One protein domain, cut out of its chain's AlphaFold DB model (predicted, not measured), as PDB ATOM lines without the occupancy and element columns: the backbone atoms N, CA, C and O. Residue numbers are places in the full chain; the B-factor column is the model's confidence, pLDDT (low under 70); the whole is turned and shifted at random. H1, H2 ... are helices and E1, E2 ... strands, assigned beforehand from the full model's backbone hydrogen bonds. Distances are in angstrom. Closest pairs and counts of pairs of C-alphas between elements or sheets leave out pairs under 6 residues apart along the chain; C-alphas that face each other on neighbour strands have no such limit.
ATOM      1  N   VAL A   2     -44.667   4.604 -51.411       80.88
ATOM      2  CA  VAL A   2     -44.139   4.889 -50.044       80.88
ATOM      3  C   VAL A   2     -45.024   4.303 -48.931       80.88
ATOM      4  O   VAL A   2     -44.518   3.699 -47.990       80.88
ATOM      5  N   PHE A   3     -46.349   4.414 -49.072       83.69
ATOM      6  CA  PHE A   3     -47.312   3.847 -48.121       83.69
ATOM      7  C   PHE A   3     -47.231   2.315 -48.035       83.69
ATOM      8  O   PHE A   3     -47.153   1.769 -46.942       83.69
ATOM      9  N   GLU A   4     -47.180   1.619 -49.173       87.44
ATOM     10  CA  GLU A   4     -47.118   0.149 -49.217       87.44
ATOM     11  C   GLU A   4     -45.835  -0.387 -48.574       87.44
ATOM     12  O   GLU A   4     -45.873  -1.370 -47.838       87.44
ATOM     13  N   GLN A   5     -44.699   0.284 -48.794       82.44
ATOM     14  CA  GLN A   5     -43.434  -0.079 -48.152       82.44
ATOM     15  C   GLN A   5     -43.477   0.124 -46.632       82.44
ATOM     16  O   GLN A   5     -42.968  -0.715 -45.889       82.44
ATOM     17  N   ALA A   6     -44.079   1.221 -46.164       82.56
ATOM     18  CA  ALA A   6     -44.256   1.471 -44.735       82.56
ATOM     19  C   ALA A   6     -45.219   0.454 -44.097       82.56
ATOM     20  O   ALA A   6     -44.911  -0.100 -43.043       82.56
ATOM     21  N   ALA A   7     -46.336   0.153 -44.765       86.94
ATOM     22  CA  ALA A   7     -47.317  -0.830 -44.316       86.94
ATOM     23  C   ALA A   7     -46.715  -2.238 -44.228       86.94
ATOM     24  O   ALA A   7     -46.897  -2.915 -43.220       86.94
ATOM     25  N   LYS A   8     -45.930  -2.653 -45.232       87.31
ATOM     26  CA  LYS A   8     -45.231  -3.945 -45.223       87.31
ATOM     27  C   LYS A   8     -44.329  -4.095 -43.993       87.31
ATOM     28  O   LYS A   8     -44.472  -5.065 -43.257       87.31
ATOM     29  N   LYS A   9     -43.474  -3.103 -43.716       84.38
ATOM     30  CA  LYS A   9     -42.585  -3.118 -42.536       84.38
ATOM     31  C   LYS A   9     -43.356  -3.146 -41.218       84.38
ATOM     32  O   LYS A   9     -42.953  -3.829 -40.282       84.38
ATOM     33  N   ALA A  10     -44.462  -2.407 -41.136       86.00
ATOM     34  CA  ALA A  10     -45.308  -2.405 -39.949       86.00
ATOM     35  C   ALA A  10     -45.962  -3.777 -39.711       86.00
ATOM     36  O   ALA A  10     -46.030  -4.222 -38.569       86.00
ATOM     37  N   LEU A  11     -46.403  -4.459 -40.774       89.00
ATOM     38  CA  LEU A  11     -46.989  -5.798 -40.689       89.00
ATOM     39  C   LEU A  11     -45.957  -6.863 -40.297       89.00
ATOM     40  O   LEU A  11     -46.254  -7.679 -39.428       89.00
ATOM     41  N   GLU A  12     -44.751  -6.821 -40.871       88.50
ATOM     42  CA  GLU A  12     -43.629  -7.705 -40.503       88.50
ATOM     43  C   GLU A  12     -43.249  -7.537 -39.020       88.50
ATOM     44  O   GLU A  12     -43.121  -8.512 -38.275       88.50
ATOM     45  N   MET A  13     -43.153  -6.287 -38.552       89.69
ATOM     46  CA  MET A  13     -42.886  -5.989 -37.144       89.69
ATOM     47  C   MET A  13     -44.036  -6.457 -36.239       89.69
ATOM     48  O   MET A  13     -43.787  -7.032 -35.183       89.69
ATOM     49  N   ALA A  14     -45.292  -6.240 -36.641       89.75
ATOM     50  CA  ALA A  14     -46.455  -6.679 -35.871       89.75
ATOM     51  C   ALA A  14     -46.520  -8.207 -35.747       89.75
ATOM     52  O   ALA A  14     -46.900  -8.711 -34.694       89.75
ATOM     53  N   GLU A  15     -46.127  -8.939 -36.791       90.81
ATOM     54  CA  GLU A  15     -46.020 -10.397 -36.744       90.81
ATOM     55  C   GLU A  15     -44.929 -10.852 -35.775       90.81
ATOM     56  O   GLU A  15     -45.171 -11.715 -34.938       90.81
ATOM     57  N   THR A  16     -43.771 -10.191 -35.790       89.38
ATOM     58  CA  THR A  16     -42.698 -10.470 -34.824       89.38
ATOM     59  C   THR A  16     -43.160 -10.233 -33.385       89.38
ATOM     60  O   THR A  16     -42.885 -11.039 -32.498       89.38
ATOM     61  N   VAL A  17     -43.890  -9.137 -33.137       90.81
ATOM     62  CA  VAL A  17     -44.462  -8.853 -31.813       90.81
ATOM     63  C   VAL A  17     -45.454  -9.947 -31.415       90.81
ATOM     64  O   VAL A  17     -45.366 -10.430 -30.292       90.81
ATOM     65  N   ARG A  18     -46.342 -10.379 -32.325       90.50
ATOM     66  CA  ARG A  18     -47.294 -11.479 -32.079       90.50
ATOM     67  C   ARG A  18     -46.593 -12.785 -31.710       90.50
ATOM     68  O   ARG A  18     -46.995 -13.430 -30.750       90.50
ATOM     69  N   GLN A  19     -45.529 -13.140 -32.423       89.25
ATOM     70  CA  GLN A  19     -44.734 -14.336 -32.132       89.25
ATOM     71  C   GLN A  19     -44.016 -14.240 -30.781       89.25
ATOM     72  O   GLN A  19     -43.893 -15.236 -30.085       89.25
ATOM     73  N   CYS A  20     -43.569 -13.045 -30.381       86.69
ATOM     74  CA  CYS A  20     -42.904 -12.851 -29.090       86.69
ATOM     75  C   CYS A  20     -43.852 -12.927 -27.887       86.69
ATOM     76  O   CYS A  20     -43.382 -13.184 -26.782       86.69
ATOM     77  N   ILE A  21     -45.140 -12.626 -28.073       88.81
ATOM     78  CA  ILE A  21     -46.135 -12.710 -26.996       88.81
ATOM     79  C   ILE A  21     -46.804 -14.084 -26.929       88.81
ATOM     80  O   ILE A  21     -47.390 -14.389 -25.902       88.81
ATOM     81  N   ASP A  22     -46.742 -14.880 -28.002       86.38
ATOM     82  CA  ASP A  22     -47.267 -16.253 -28.114       86.38
ATOM     83  C   ASP A  22     -48.679 -16.459 -27.525       86.38
ATOM     84  O   ASP A  22     -48.984 -17.447 -26.864       86.38
ATOM     85  N   GLY A  23     -49.560 -15.465 -27.695       83.56
ATOM     86  CA  GLY A  23     -50.920 -15.500 -27.144       83.56
ATOM     87  C   GLY A  23     -51.010 -15.445 -25.613       83.56
ATOM     88  O   GLY A  23     -52.109 -15.581 -25.077       83.56
ATOM     89  N   ALA A  24     -49.896 -15.222 -24.911       90.00
ATOM     90  CA  ALA A  24     -49.876 -15.000 -23.474       90.00
ATOM     91  C   ALA A  24     -50.703 -13.767 -23.097       90.00
ATOM     92  O   ALA A  24     -50.898 -12.853 -23.896       90.00
ATOM     93  N   GLU A  25     -51.162 -13.708 -21.853       91.25
ATOM     94  CA  GLU A  25     -51.779 -12.498 -21.323       91.25
ATOM     95  C   GLU A  25     -50.705 -11.564 -20.765       91.25
ATOM     96  O   GLU A  25     -49.762 -11.987 -20.089       91.25
ATOM     97  N   GLN A  26     -50.843 -10.271 -21.053       93.50
ATOM     98  CA  GLN A  26     -49.954  -9.264 -20.492       93.50
ATOM     99  C   GLN A  26     -50.147  -9.206 -18.969       93.50
ATOM    100  O   GLN A  26     -51.272  -9.095 -18.479       93.50
ATOM    101  N   LEU A  27     -49.047  -9.220 -18.218       93.06
ATOM    102  CA  LEU A  27     -49.078  -9.051 -16.771       93.06
ATOM    103  C   LEU A  27     -49.509  -7.626 -16.398       93.06
ATOM    104  O   LEU A  27     -49.321  -6.664 -17.157       93.06
ATOM    105  N   SER A  28     -50.051  -7.483 -15.188       91.69
ATOM    106  CA  SER A  28     -50.352  -6.173 -14.619       91.69
ATOM    107  C   SER A  28     -49.086  -5.322 -14.526       91.69
ATOM    108  O   SER A  28     -47.996  -5.811 -14.211       91.69
ATOM    109  N   GLY A  29     -49.242  -4.026 -14.802       90.00
ATOM    110  CA  GLY A  29     -48.151  -3.072 -14.662       90.00
ATOM    111  C   GLY A  29     -47.610  -3.050 -13.232       90.00
ATOM    112  O   GLY A  29     -48.370  -3.150 -12.268       90.00
ATOM    113  N   ALA A  30     -46.295  -2.909 -13.106       91.06
ATOM    114  CA  ALA A  30     -45.598  -2.889 -11.830       91.06
ATOM    115  C   ALA A  30     -45.333  -1.443 -11.409       91.06
ATOM    116  O   ALA A  30     -44.506  -0.769 -12.026       91.06
ATOM    117  N   ALA A  31     -46.019  -0.953 -10.376       94.81
ATOM    118  CA  ALA A  31     -45.584   0.263  -9.696       94.81
ATOM    119  C   ALA A  31     -44.281  -0.025  -8.938       94.81
ATOM    120  O   ALA A  31     -44.118  -1.108  -8.379       94.81
ATOM    121  N   PHE A  32     -43.363   0.933  -8.922       95.19
ATOM    122  CA  PHE A  32     -42.077   0.781  -8.256       95.19
ATOM    123  C   PHE A  32     -41.691   2.039  -7.490       95.19
ATOM    124  O   PHE A  32     -42.041   3.161  -7.868       95.19
ATOM    125  N   ASP A  33     -40.942   1.816  -6.419       96.25
ATOM    126  CA  ASP A  33     -40.349   2.828  -5.559       96.25
ATOM    127  C   ASP A  33     -38.998   2.289  -5.094       96.25
ATOM    128  O   ASP A  33     -38.924   1.419  -4.227       96.25
ATOM    129  N   ILE A  34     -37.940   2.720  -5.774       95.12
ATOM    130  CA  ILE A  34     -36.592   2.180  -5.614       95.12
ATOM    131  C   ILE A  34     -35.710   3.255  -4.997       95.12
ATOM    132  O   ILE A  34     -35.571   4.354  -5.541       95.12
ATOM    133  N   CYS A  35     -35.059   2.908  -3.891       95.38
ATOM    134  CA  CYS A  35     -33.969   3.693  -3.328       95.38
ATOM    135  C   CYS A  35     -32.638   3.198  -3.910       95.38
ATOM    136  O   CYS A  35     -32.305   2.023  -3.789       95.38
ATOM    137  N   SER A  36     -31.870   4.099  -4.523       94.38
ATOM    138  CA  SER A  36     -30.533   3.825  -5.060       94.38
ATOM    139  C   SER A  36     -29.576   4.899  -4.543       94.38
ATOM    140  O   SER A  36     -29.614   6.057  -4.967       94.38
ATOM    141  N   GLY A  37     -28.782   4.544  -3.530       91.62
ATOM    142  CA  GLY A  37     -27.970   5.500  -2.780       91.62
ATOM    143  C   GLY A  37     -28.818   6.642  -2.202       91.62
ATOM    144  O   GLY A  37     -29.717   6.423  -1.394       91.62
ATOM    145  N   LYS A  38     -28.535   7.877  -2.633       94.12
ATOM    146  CA  LYS A  38     -29.262   9.097  -2.223       94.12
ATOM    147  C   LYS A  38     -30.501   9.408  -3.071       94.12
ATOM    148  O   LYS A  38     -31.169  10.412  -2.828       94.12
ATOM    149  N   PHE A  39     -30.761   8.613  -4.102       97.25
ATOM    150  CA  PHE A  39     -31.841   8.846  -5.049       97.25
ATOM    151  C   PHE A  39     -33.039   7.960  -4.727       97.25
ATOM    152  O   PHE A  39     -32.891   6.812  -4.308       97.25
ATOM    153  N   ARG A  40     -34.233   8.491  -4.985       96.88
ATOM    154  CA  ARG A  40     -35.488   7.741  -4.970       96.88
ATOM    155  C   ARG A  40     -36.111   7.825  -6.354       96.88
ATOM    156  O   ARG A  40     -36.358   8.926  -6.845       96.88
ATOM    157  N   VAL A  41     -36.342   6.677  -6.979       96.75
ATOM    158  CA  VAL A  41     -36.919   6.566  -8.320       96.75
ATOM    159  C   VAL A  41     -38.276   5.891  -8.203       96.75
ATOM    160  O   VAL A  41     -38.373   4.738  -7.791       96.75
ATOM    161  N   THR A  42     -39.327   6.612  -8.581       97.06
ATOM    162  CA  THR A  42     -40.710   6.131  -8.511       97.06
ATOM    163  C   THR A  42     -41.348   6.123  -9.888       97.06
ATOM    164  O   THR A  42     -41.112   7.035 -10.683       97.06
ATOM    165  N   GLY A  43     -42.214   5.152 -10.161       96.25
ATOM    166  CA  GLY A  43     -42.937   5.099 -11.425       96.25
ATOM    167  C   GLY A  43     -43.699   3.800 -11.618       96.25
ATOM    168  O   GLY A  43     -44.055   3.119 -10.659       96.25
ATOM    169  N   SER A  44     -43.959   3.463 -12.880       95.25
ATOM    170  CA  SER A  44     -44.617   2.214 -13.254       95.25
ATOM    171  C   SER A  44     -44.023   1.616 -14.526       95.25
ATOM    172  O   SER A  44     -43.820   2.339 -15.505       95.25
ATOM    173  N   LEU A  45     -43.822   0.301 -14.545       95.38
ATOM    174  CA  LEU A  45     -43.490  -0.466 -15.744       95.38
ATOM    175  C   LEU A  45     -44.745  -1.141 -16.306       95.38
ATOM    176  O   LEU A  45     -45.439  -1.862 -15.602       95.38
ATOM    177  N   ASN A  46     -45.005  -0.939 -17.596       94.19
ATOM    178  CA  ASN A  46     -46.068  -1.617 -18.349       94.19
ATOM    179  C   ASN A  46     -45.466  -2.512 -19.439       94.19
ATOM    180  O   ASN A  46     -44.247  -2.526 -19.621       94.19
ATOM    181  N   GLY A  47     -46.302  -3.226 -20.200       94.06
ATOM    182  CA  GLY A  47     -45.848  -4.084 -21.303       94.06
ATOM    183  C   GLY A  47     -44.979  -5.247 -20.825       94.06
ATOM    184  O   GLY A  47     -44.021  -5.618 -21.502       94.06
ATOM    185  N   ILE A  48     -45.267  -5.746 -19.624       95.25
ATOM    186  CA  ILE A  48     -44.610  -6.906 -19.033       95.25
ATOM    187  C   ILE A  48     -45.404  -8.139 -19.456       95.25
ATOM    188  O   ILE A  48     -46.615  -8.192 -19.258       95.25
ATOM    189  N   TRP A  49     -44.726  -9.114 -20.037       95.00
ATOM    190  CA  TRP A  49     -45.290 -10.406 -20.421       95.00
ATOM    191  C   TRP A  49     -44.648 -11.495 -19.561       95.00
ATOM    192  O   TRP A  49     -43.596 -11.231 -18.979       95.00
ATOM    193  N   PRO A  50     -45.226 -12.704 -19.465       93.00
ATOM    194  CA  PRO A  50     -44.700 -13.755 -18.593       93.00
ATOM    195  C   PRO A  50     -43.206 -14.049 -18.781       93.00
ATOM    196  O   PRO A  50     -42.504 -14.290 -17.805       93.00
ATOM    197  N   GLU A  51     -42.698 -13.966 -20.013       92.94
ATOM    198  CA  GLU A  51     -41.286 -14.243 -20.296       92.94
ATOM    199  C   GLU A  51     -40.368 -13.021 -20.230       92.94
ATOM    200  O   GLU A  51     -39.180 -13.159 -19.945       92.94
ATOM    201  N   ARG A  52     -40.870 -11.824 -20.561       94.81
ATOM    202  CA  ARG A  52     -40.022 -10.636 -20.739       94.81
ATOM    203  C   ARG A  52     -40.806  -9.327 -20.736       94.81
ATOM    204  O   ARG A  52     -41.985  -9.269 -21.085       94.81
ATOM    205  N   LEU A  53     -40.112  -8.237 -20.431       95.56
ATOM    206  CA  LEU A  53     -40.571  -6.888 -20.759       95.56
ATOM    207  C   LEU A  53     -40.439  -6.658 -22.267       95.56
ATOM    208  O   LEU A  53     -39.344  -6.797 -22.810       95.56
ATOM    209  N   ILE A  54     -41.519  -6.271 -22.950       96.31
ATOM    210  CA  ILE A  54     -41.486  -6.020 -24.399       96.31
ATOM    211  C   ILE A  54     -41.694  -4.534 -24.687       96.31
ATOM    212  O   ILE A  54     -42.633  -3.889 -24.205       96.31
ATOM    213  N   ARG A  55     -40.817  -3.989 -25.527       96.81
ATOM    214  CA  ARG A  55     -40.954  -2.677 -26.158       96.81
ATOM    215  C   ARG A  55     -40.889  -2.831 -27.663       96.81
ATOM    216  O   ARG A  55     -40.128  -3.639 -28.185       96.81
ATOM    217  N   TYR A  56     -41.668  -2.030 -28.372       95.44
ATOM    218  CA  TYR A  56     -41.597  -1.982 -29.823       95.44
ATOM    219  C   TYR A  56     -41.922  -0.589 -30.342       95.44
ATOM    220  O   TYR A  56     -42.693   0.158 -29.735       95.44
ATOM    221  N   ARG A  57     -41.329  -0.228 -31.480       93.19
ATOM    222  CA  ARG A  57     -41.619   1.029 -32.177       93.19
ATOM    223  C   ARG A  57     -41.340   0.871 -33.665       93.19
ATOM    224  O   ARG A  57     -40.267   0.419 -34.049       93.19
ATOM    225  N   CYS A  58     -42.270   1.326 -34.508       91.81
ATOM    226  CA  CYS A  58     -42.117   1.304 -35.967       91.81
ATOM    227  C   CYS A  58     -41.150   2.406 -36.455       91.81
ATOM    228  O   CYS A  58     -41.533   3.336 -37.160       91.81
ATOM    229  N   ALA A  59     -39.891   2.331 -36.030       92.38
ATOM    230  CA  ALA A  59     -38.810   3.238 -36.390       92.38
ATOM    231  C   ALA A  59     -37.480   2.477 -36.451       92.38
ATOM    232  O   ALA A  59     -37.399   1.328 -36.015       92.38
ATOM    233  N   LYS A  60     -36.431   3.091 -37.004       93.06
ATOM    234  CA  LYS A  60     -35.077   2.535 -36.885       93.06
ATOM    235  C   LYS A  60     -34.586   2.654 -35.441       93.06
ATOM    236  O   LYS A  60     -34.922   3.631 -34.766       93.06
ATOM    237  N   LEU A  61     -33.788   1.690 -34.994       94.88
ATOM    238  CA  LEU A  61     -33.161   1.679 -33.677       94.88
ATOM    239  C   LEU A  61     -32.310   2.938 -33.481       94.88
ATOM    240  O   LEU A  61     -31.376   3.193 -34.241       94.88
ATOM    241  N   SER A  62     -32.612   3.703 -32.433       94.06
ATOM    242  CA  SER A  62     -31.797   4.841 -32.005       94.06
ATOM    243  C   SER A  62     -31.096   4.553 -30.671       94.06
ATOM    244  O   SER A  62     -31.542   3.680 -29.919       94.06
ATOM    245  N   PRO A  63     -30.020   5.283 -30.321       94.56
ATOM    246  CA  PRO A  63     -29.456   5.231 -28.973       94.56
ATOM    247  C   PRO A  63     -30.489   5.548 -27.889       94.56
ATOM    248  O   PRO A  63     -30.525   4.879 -26.867       94.56
ATOM    249  N   LYS A  64     -31.409   6.490 -28.141       94.62
ATOM    250  CA  LYS A  64     -32.475   6.854 -27.196       94.62
ATOM    251  C   LYS A  64     -33.402   5.680 -26.862       94.62
ATOM    252  O   LYS A  64     -33.811   5.542 -25.713       94.62
ATOM    253  N   ASP A  65     -33.733   4.840 -27.845       96.62
ATOM    254  CA  ASP A  65     -34.561   3.650 -27.601       96.62
ATOM    255  C   ASP A  65     -33.822   2.636 -26.707       96.62
ATOM    256  O   ASP A  65     -34.422   2.055 -25.807       96.62
ATOM    257  N   GLN A  66     -32.512   2.471 -26.917       96.38
ATOM    258  CA  GLN A  66     -31.662   1.576 -26.124       96.38
ATOM    259  C   GLN A  66     -31.453   2.094 -24.697       96.38
ATOM    260  O   GLN A  66     -31.608   1.325 -23.757       96.38
ATOM    261  N   VAL A  67     -31.192   3.397 -24.525       95.81
ATOM    262  CA  VAL A  67     -31.104   4.064 -23.210       95.81
ATOM    263  C   VAL A  67     -32.370   3.803 -22.401       95.81
ATOM    264  O   VAL A  67     -32.310   3.396 -21.244       95.81
ATOM    265  N   ARG A  68     -33.535   4.004 -23.029       96.38
ATOM    266  CA  ARG A  68     -34.822   3.779 -22.375       96.38
ATOM    267  C   ARG A  68     -35.007   2.317 -21.978       96.38
ATOM    268  O   ARG A  68     -35.391   2.057 -20.843       96.38
ATOM    269  N   LEU A  69     -34.748   1.384 -22.898       96.75
ATOM    270  CA  LEU A  69     -34.848  -0.046 -22.609       96.75
ATOM    271  C   LEU A  69     -33.925  -0.438 -21.452       96.75
ATOM    272  O   LEU A  69     -34.353  -1.180 -20.578       96.75
ATOM    273  N   TRP A  70     -32.693   0.075 -21.434       96.44
ATOM    274  CA  TRP A  70     -31.709  -0.236 -20.403       96.44
ATOM    275  C   TRP A  70     -32.175   0.203 -19.016       96.44
ATOM    276  O   TRP A  70     -32.223  -0.616 -18.105       96.44
ATOM    277  N   ILE A  71     -32.633   1.449 -18.868       96.50
ATOM    278  CA  ILE A  71     -33.168   1.949 -17.591       96.50
ATOM    279  C   ILE A  71     -34.367   1.109 -17.128       96.50
ATOM    280  O   ILE A  71     -34.439   0.713 -15.967       96.50
ATOM    281  N   GLU A  72     -35.308   0.813 -18.029       96.81
ATOM    282  CA  GLU A  72     -36.484   0.003 -17.693       96.81
ATOM    283  C   GLU A  72     -36.105  -1.444 -17.322       96.81
ATOM    284  O   GLU A  72     -36.711  -2.015 -16.416       96.81
ATOM    285  N   HIS A  73     -35.086  -2.016 -17.968       96.06
ATOM    286  CA  HIS A  73     -34.549  -3.343 -17.665       96.06
ATOM    287  C   HIS A  73     -33.871  -3.396 -16.288       96.06
ATOM    288  O   HIS A  73     -34.111  -4.333 -15.527       96.06
ATOM    289  N   LEU A  74     -33.076  -2.381 -15.937       95.88
ATOM    290  CA  LEU A  74     -32.465  -2.268 -14.609       95.88
ATOM    291  C   LEU A  74     -33.539  -2.189 -13.518       95.88
ATOM    292  O   LEU A  74     -33.490  -2.931 -12.542       95.88
ATOM    293  N   ILE A  75     -34.564  -1.354 -13.720       96.00
ATOM    294  CA  ILE A  75     -35.700  -1.239 -12.795       96.00
ATOM    295  C   ILE A  75     -36.429  -2.582 -12.664       96.00
ATOM    296  O   ILE A  75     -36.684  -3.014 -11.545       96.00
ATOM    297  N   LEU A  76     -36.725  -3.266 -13.776       95.56
ATOM    298  CA  LEU A  76     -37.365  -4.590 -13.779       95.56
ATOM    299  C   LEU A  76     -36.571  -5.611 -12.948       95.56
ATOM    300  O   LEU A  76     -37.142  -6.379 -12.164       95.56
ATOM    301  N   ASN A  77     -35.246  -5.611 -13.092       94.31
ATOM    302  CA  ASN A  77     -34.374  -6.527 -12.366       94.31
ATOM    303  C   ASN A  77     -34.311  -6.227 -10.865       94.31
ATOM    304  O   ASN A  77     -34.156  -7.162 -10.081       94.31
ATOM    305  N   LEU A  78     -34.566  -4.984 -10.457       93.81
ATOM    306  CA  LEU A  78     -34.636  -4.565  -9.055       93.81
ATOM    307  C   LEU A  78     -35.998  -4.795  -8.385       93.81
ATOM    308  O   LEU A  78     -36.104  -4.656  -7.171       93.81
ATOM    309  N   LEU A  79     -37.044  -5.162  -9.132       91.31
ATOM    310  CA  LEU A  79     -38.326  -5.523  -8.522       91.31
ATOM    311  C   LEU A  79     -38.222  -6.875  -7.806       91.31
ATOM    312  O   LEU A  79     -37.893  -7.887  -8.427       91.31
ATOM    313  N   GLU A  80     -38.576  -6.923  -6.524       79.12
ATOM    314  CA  GLU A  80     -38.530  -8.135  -5.686       79.12
ATOM    315  C   GLU A  80     -39.730  -9.086  -5.895       79.12
ATOM    316  O   GLU A  80     -40.073  -9.888  -5.028       79.12
ATOM    317  N   THR A  81     -40.399  -9.023  -7.048       80.44
ATOM    318  CA  THR A  81     -41.572  -9.859  -7.331       80.44
ATOM    319  C   THR A  81     -41.178 -11.071  -8.166       80.44
ATOM    320  O   THR A  81     -40.875 -10.938  -9.351       80.44
ATOM    321  N   ALA A  82     -41.261 -12.270  -7.582       75.00
ATOM    322  CA  ALA A  82     -40.946 -13.532  -8.266       75.00
ATOM    323  C   ALA A  82     -41.809 -13.810  -9.518       75.00
ATOM    324  O   ALA A  82     -41.457 -14.662 -10.325       75.00
ATOM    325  N   SER A  83     -42.937 -13.108  -9.685       85.12
ATOM    326  CA  SER A  83     -43.835 -13.259 -10.834       85.12
ATOM    327  C   SER A  83     -43.445 -12.427 -12.055       85.12
ATOM    328  O   SER A  83     -44.041 -12.620 -13.112       85.12
ATOM    329  N   TYR A  84     -42.521 -11.468 -11.927       93.12
ATOM    330  CA  TYR A  84     -42.086 -10.662 -13.065       93.12
ATOM    331  C   TYR A  84     -40.847 -11.263 -13.729       93.12
ATOM    332  O   TYR A  84     -39.934 -11.714 -13.030       93.12
ATOM    333  N   PRO A  85     -40.783 -11.247 -15.072       94.19
ATOM    334  CA  PRO A  85     -39.603 -11.700 -15.784       94.19
ATOM    335  C   PRO A  85     -38.413 -10.790 -15.487       94.19
ATOM    336  O   PRO A  85     -38.564  -9.644 -15.061       94.19
ATOM    337  N   LYS A  86     -37.218 -11.292 -15.787       94.12
ATOM    338  CA  LYS A  86     -35.961 -10.551 -15.629       94.12
ATOM    339  C   LYS A  86     -35.291 -10.204 -16.963       94.12
ATOM    340  O   LYS A  86     -34.332  -9.438 -16.987       94.12
ATOM    341  N   SER A  87     -35.854 -10.679 -18.074       94.69
ATOM    342  CA  SER A  87     -35.387 -10.379 -19.430       94.69
ATOM    343  C   SER A  87     -36.206  -9.257 -20.079       94.69
ATOM    344  O   SER A  87     -37.348  -8.964 -19.701       94.69
ATOM    345  N   SER A  88     -35.635  -8.581 -21.072       95.69
ATOM    346  CA  SER A  88     -36.292  -7.504 -21.821       95.69
ATOM    347  C   SER A  88     -35.961  -7.570 -23.308       95.69
ATOM    348  O   SER A  88     -34.845  -7.909 -23.682       95.69
ATOM    349  N   ARG A  89     -36.922  -7.214 -24.163       95.94
ATOM    350  CA  ARG A  89     -36.771  -7.205 -25.622       95.94
ATOM    351  C   ARG A  89     -37.273  -5.896 -26.218       95.94
ATOM    352  O   ARG A  89     -38.377  -5.445 -25.907       95.94
ATOM    353  N   LEU A  90     -36.491  -5.323 -27.130       96.62
ATOM    354  CA  LEU A  90     -36.868  -4.177 -27.953       96.62
ATOM    355  C   LEU A  90     -36.918  -4.568 -29.428       96.62
ATOM    356  O   LEU A  90     -35.918  -5.010 -29.990       96.62
ATOM    357  N   ILE A  91     -38.069  -4.342 -30.058       95.31
ATOM    358  CA  ILE A  91     -38.337  -4.658 -31.466       95.31
ATOM    359  C   ILE A  91     -38.476  -3.345 -32.251       95.31
ATOM    360  O   ILE A  91     -39.391  -2.553 -32.019       95.31
ATOM    361  N   MET A  92     -37.559  -3.103 -33.184       94.56
ATOM    362  CA  MET A  92     -37.538  -1.924 -34.060       94.56
ATOM    363  C   MET A  92     -37.823  -2.343 -35.505       94.56
ATOM    364  O   MET A  92     -38.160  -3.482 -35.754       94.56
ATOM    365  N   THR A  93     -37.695  -1.463 -36.496       91.94
ATOM    366  CA  THR A  93     -37.882  -1.860 -37.917       91.94
ATOM    367  C   THR A  93     -36.628  -2.438 -38.573       91.94
ATOM    368  O   THR A  93     -36.702  -2.962 -39.679       91.94
ATOM    369  N   ASP A  94     -35.463  -2.309 -37.935       91.62
ATOM    370  CA  ASP A  94     -34.160  -2.740 -38.460       91.62
ATOM    371  C   ASP A  94     -33.332  -3.557 -37.451       91.62
ATOM    372  O   ASP A  94     -32.159  -3.852 -37.709       91.62
ATOM    373  N   ALA A  95     -33.901  -3.866 -36.282       92.94
ATOM    374  CA  ALA A  95     -33.198  -4.512 -35.183       92.94
ATOM    375  C   ALA A  95     -34.144  -5.152 -34.163       92.94
ATOM    376  O   ALA A  95     -35.210  -4.603 -33.877       92.94
ATOM    377  N   ILE A  96     -33.661  -6.216 -33.526       94.50
ATOM    378  CA  ILE A  96     -34.154  -6.720 -32.244       94.50
ATOM    379  C   ILE A  96     -32.989  -6.683 -31.252       94.50
ATOM    380  O   ILE A  96     -31.886  -7.132 -31.576       94.50
ATOM    381  N   ILE A  97     -33.228  -6.112 -30.071       95.31
ATOM    382  CA  ILE A  97     -32.289  -6.095 -28.944       95.31
ATOM    383  C   ILE A  97     -32.881  -6.934 -27.819       95.31
ATOM    384  O   ILE A  97     -34.026  -6.702 -27.427       95.31
ATOM    385  N   ASP A  98     -32.085  -7.859 -27.300       94.62
ATOM    386  CA  ASP A  98     -32.413  -8.696 -26.150       94.62
ATOM    387  C   ASP A  98     -31.483  -8.366 -24.986       94.62
ATOM    388  O   ASP A  98     -30.285  -8.165 -25.182       94.62
ATOM    389  N   LEU A  99     -32.052  -8.299 -23.786       94.31
ATOM    390  CA  LEU A  99     -31.346  -8.126 -22.524       94.31
ATOM    391  C   LEU A  99     -31.754  -9.252 -21.584       94.31
ATOM    392  O   LEU A  99     -32.933  -9.379 -21.242       94.31
ATOM    393  N   GLU A 100     -30.781 -10.052 -21.176       92.88
ATOM    394  CA  GLU A 100     -30.953 -11.118 -20.191       92.88
ATOM    395  C   GLU A 100     -30.701 -10.604 -18.766       92.88
ATOM    396  O   GLU A 100     -30.152  -9.510 -18.613       92.88
ATOM    397  N   PRO A 101     -31.113 -11.350 -17.722       88.44
ATOM    398  CA  PRO A 101     -31.017 -10.903 -16.340       88.44
ATOM    399  C   PRO A 101     -29.596 -10.498 -15.967       88.44
ATOM    400  O   PRO A 101     -28.634 -11.208 -16.273       88.44
ATOM    401  N   TYR A 102     -29.487  -9.377 -15.261       79.56
ATOM    402  CA  TYR A 102     -28.207  -8.766 -14.944       79.56
ATOM    403  C   TYR A 102     -27.991  -8.651 -13.431       79.56
ATOM    404  O   TYR A 102     -28.807  -8.048 -12.726       79.56
ATOM    405  N   ALA A 103     -26.887  -9.224 -12.935       72.12
ATOM    406  CA  ALA A 103     -26.611  -9.344 -11.501       72.12
ATOM    407  C   ALA A 103     -26.388  -7.984 -10.817       72.12
ATOM    408  O   ALA A 103     -26.943  -7.747  -9.745       72.12
ATOM    409  N   ASP A 104     -25.683  -7.053 -11.465       88.56
ATOM    410  CA  ASP A 104     -25.289  -5.776 -10.852       88.56
ATOM    411  C   ASP A 104     -26.244  -4.620 -11.205       88.56
ATOM    412  O   ASP A 104     -25.855  -3.452 -11.282       88.56
ATOM    413  N   SER A 105     -27.536  -4.927 -11.393       92.56
ATOM    414  CA  SER A 105     -28.550  -3.944 -11.812       92.56
ATOM    415  C   SER A 105     -28.651  -2.729 -10.875       92.56
ATOM    416  O   SER A 105     -28.937  -1.618 -11.323       92.56
ATOM    417  N   ALA A 106     -28.390  -2.921  -9.576       93.81
ATOM    418  CA  ALA A 106     -28.415  -1.849  -8.581       93.81
ATOM    419  C   ALA A 106     -27.286  -0.834  -8.805       93.81
ATOM    420  O   ALA A 106     -27.539   0.372  -8.808       93.81
ATOM    421  N   THR A 107     -26.066  -1.329  -9.033       94.75
ATOM    422  CA  THR A 107     -24.877  -0.507  -9.283       94.75
ATOM    423  C   THR A 107     -25.016   0.244 -10.598       94.75
ATOM    424  O   THR A 107     -24.869   1.461 -10.611       94.75
ATOM    425  N   CYS A 108     -25.426  -0.428 -11.680       95.25
ATOM    426  CA  CYS A 108     -25.628   0.243 -12.967       95.25
ATOM    427  C   CYS A 108     -26.694   1.346 -12.898       95.25
ATOM    428  O   CYS A 108     -26.529   2.409 -13.497       95.25
ATOM    429  N   LEU A 109     -27.794   1.124 -12.166       96.25
ATOM    430  CA  LEU A 109     -28.801   2.170 -11.974       96.25
ATOM    431  C   LEU A 109     -28.230   3.344 -11.170       96.25
ATOM    432  O   LEU A 109     -28.479   4.496 -11.523       96.25
ATOM    433  N   GLN A 110     -27.460   3.063 -10.117       96.75
ATOM    434  CA  GLN A 110     -26.807   4.100  -9.324       96.75
ATOM    435  C   GLN A 110     -25.847   4.934 -10.180       96.75
ATOM    436  O   GLN A 110     -25.925   6.161 -10.147       96.75
ATOM    437  N   ASP A 111     -25.010   4.294 -10.993       96.38
ATOM    438  CA  ASP A 111     -24.056   4.964 -11.877       96.38
ATOM    439  C   ASP A 111     -24.747   5.890 -12.884       96.38
ATOM    440  O   ASP A 111     -24.315   7.032 -13.084       96.38
ATOM    441  N   LEU A 112     -25.868   5.449 -13.468       96.75
ATOM    442  CA  LEU A 112     -26.696   6.283 -14.343       96.75
ATOM    443  C   LEU A 112     -27.277   7.493 -13.601       96.75
ATOM    444  O   LEU A 112     -27.284   8.597 -14.144       96.75
ATOM    445  N   LEU A 113     -27.763   7.304 -12.372       97.50
ATOM    446  CA  LEU A 113     -28.353   8.373 -11.562       97.50
ATOM    447  C   LEU A 113     -27.310   9.392 -11.094       97.50
ATOM    448  O   LEU A 113     -27.568  10.596 -11.113       97.50
ATOM    449  N   GLU A 114     -26.127   8.931 -10.698       97.06
ATOM    450  CA  GLU A 114     -25.001   9.796 -10.354       97.06
ATOM    451  C   GLU A 114     -24.540  10.608 -11.557       97.06
ATOM    452  O   GLU A 114     -24.412  11.828 -11.446       97.06
ATOM    453  N   THR A 115     -24.389   9.957 -12.712       96.56
ATOM    454  CA  THR A 115     -24.012  10.627 -13.959       96.56
ATOM    455  C   THR A 115     -25.068  11.657 -14.355       96.56
ATOM    456  O   THR A 115     -24.744  12.811 -14.613       96.56
ATOM    457  N   TYR A 116     -26.357  11.299 -14.314       96.19
ATOM    458  CA  TYR A 116     -27.453  12.251 -14.523       96.19
ATOM    459  C   TYR A 116     -27.335  13.467 -13.594       96.19
ATOM    460  O   TYR A 116     -27.476  14.604 -14.040       96.19
ATOM    461  N   TRP A 117     -27.042  13.242 -12.312       96.94
ATOM    462  CA  TRP A 117     -26.906  14.309 -11.323       96.94
ATOM    463  C   TRP A 117     -25.698  15.221 -11.566       96.94
ATOM    464  O   TRP A 117     -25.758  16.415 -11.268       96.94
ATOM    465  N   GLU A 118     -24.600  14.686 -12.091       96.25
ATOM    466  CA  GLU A 118     -23.453  15.470 -12.560       96.25
ATOM    467  C   GLU A 118     -23.823  16.303 -13.790       96.25
ATOM    468  O   GLU A 118     -23.543  17.503 -13.819       96.25
ATOM    469  N   GLY A 119     -24.579  15.722 -14.724       95.88
ATOM    470  CA  GLY A 119     -25.061  16.404 -15.927       95.88
ATOM    471  C   GLY A 119     -26.061  17.532 -15.694       95.88
ATOM    472  O   GLY A 119     -26.274  18.365 -16.573       95.88
ATOM    473  N   LEU A 120     -26.652  17.612 -14.500       96.12
ATOM    474  CA  LEU A 120     -27.441  18.774 -14.084       96.12
ATOM    475  C   LEU A 120     -26.576  19.971 -13.660       96.12
ATOM    476  O   LEU A 120     -27.099  21.077 -13.537       96.12
ATOM    477  N   LYS A 121     -25.279  19.768 -13.397       96.50
ATOM    478  CA  LYS A 121     -24.355  20.814 -12.927       96.50
ATOM    479  C   LYS A 121     -23.472  21.352 -14.047       96.50
ATOM    480  O   LYS A 121     -23.144  22.535 -14.033       96.50
ATOM    481  N   ALA A 122     -23.080  20.492 -14.982       94.56
ATOM    482  CA  ALA A 122     -22.263  20.837 -16.137       94.56
ATOM    483  C   ALA A 122     -22.623  19.938 -17.334       94.56
ATOM    484  O   ALA A 122     -23.099  18.821 -17.123       94.56
TER     485      ALA A 122
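Overview. This is residues 2 to 122 of the 194 residues of a protein of Geobacteraceae bacterium GWC2_48_7 (UniProt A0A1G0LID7). What does the model look like at first sight? Helix H2 is in the middle, with a small sheet of three strands, E3, E4 and E5, over one side of it, and H1 packs on the sheet's opposite face with residues 13 to 21. Residues 72 to 78 of H2 pack on a two-strand hairpin, E1 and E2, and H3 packs on this hairpin and on H2. What is it made of? The printed part has 121 residues, with three named helices and five named strands in the order H1 E1 E2 E3 H2 E4 E5 H3, of mixed class; the larger sheet, ordered E3, E4, E5, is mixed, and the smaller is antiparallel. It is only just compact, close to loose, with a radius of gyration of the C-alphas of 16.1 A and spans of 51 by 38 by 21 A.

Along the chain. Where does the first element run? H1, residues 2 to 21, begins at C-alpha 2 (-44.139, 4.889, -50.044) and is 29.1 A long. Which elements follow? E1 is residues 30 to 36, 17.8 A, and E2 is residues 39 to 45, 18.4 A. E3 is residues 52 to 56, 12.6 A, H2 residues 63 to 78, 22.8 A, E4 residues 87 to 91, 13.6 A, and E5 residues 96 to 99, 10.2 A. Where does the last one end? H3, residues 105 to 119, is 21.1 A long and ends at C-alpha 119 (-25.061, 16.404, -15.927).

Arrangement. How are the strands paired? E3 and E4 are parallel, with N 53 and O 87 at 2.9 A, and E4 and E5 are an antiparallel hairpin, with N 88 and O 99 at 2.8 A. E1 and E2 are also an antiparallel hairpin, with N 32 and O 43 at 2.9 A; these pairs are within hydrogen-bond range. Which helices are on the sheet of E3, E4 and E5? H1 and H2 are on opposite faces, three layers with the sheet between two helices, at heights over the sheet of 9.6 A and 9.3 A; the closest C-alphas are those of Met 13 and Ile 91, 7.4 A, for H1 and E4, and those of His 73 and Ser 88, 6.1 A, for H2 and E4. E3, H2 and E4 form a strand-helix-strand unit, two parallel neighbour strands with a helix between them in the chain, with a right-handed crossover. How does H3 stand? It touches H2 with residues 105 to 109 alone, at a steep tilt of 48 degrees, opposite ways, and the closest C-alphas are those of Leu 74 and Ser 105, 5.1 A. The closest C-alphas of H3 and E1 are those of Ser 36 and Gln 110, 5.7 A. Are the helices' backbones complete? In H1, H2 and H3 every O i to N i+4 pair is within hydrogen-bond range.

Size, cuts and confidence. How large is it? The two C-alphas farthest apart, those of Glu 4 and Lys 38, are 51.1 A apart. Is anything missing or uncertain? The printed part has no cut and no long link, its mean pLDDT is 92.5, and no printed residue is under 70.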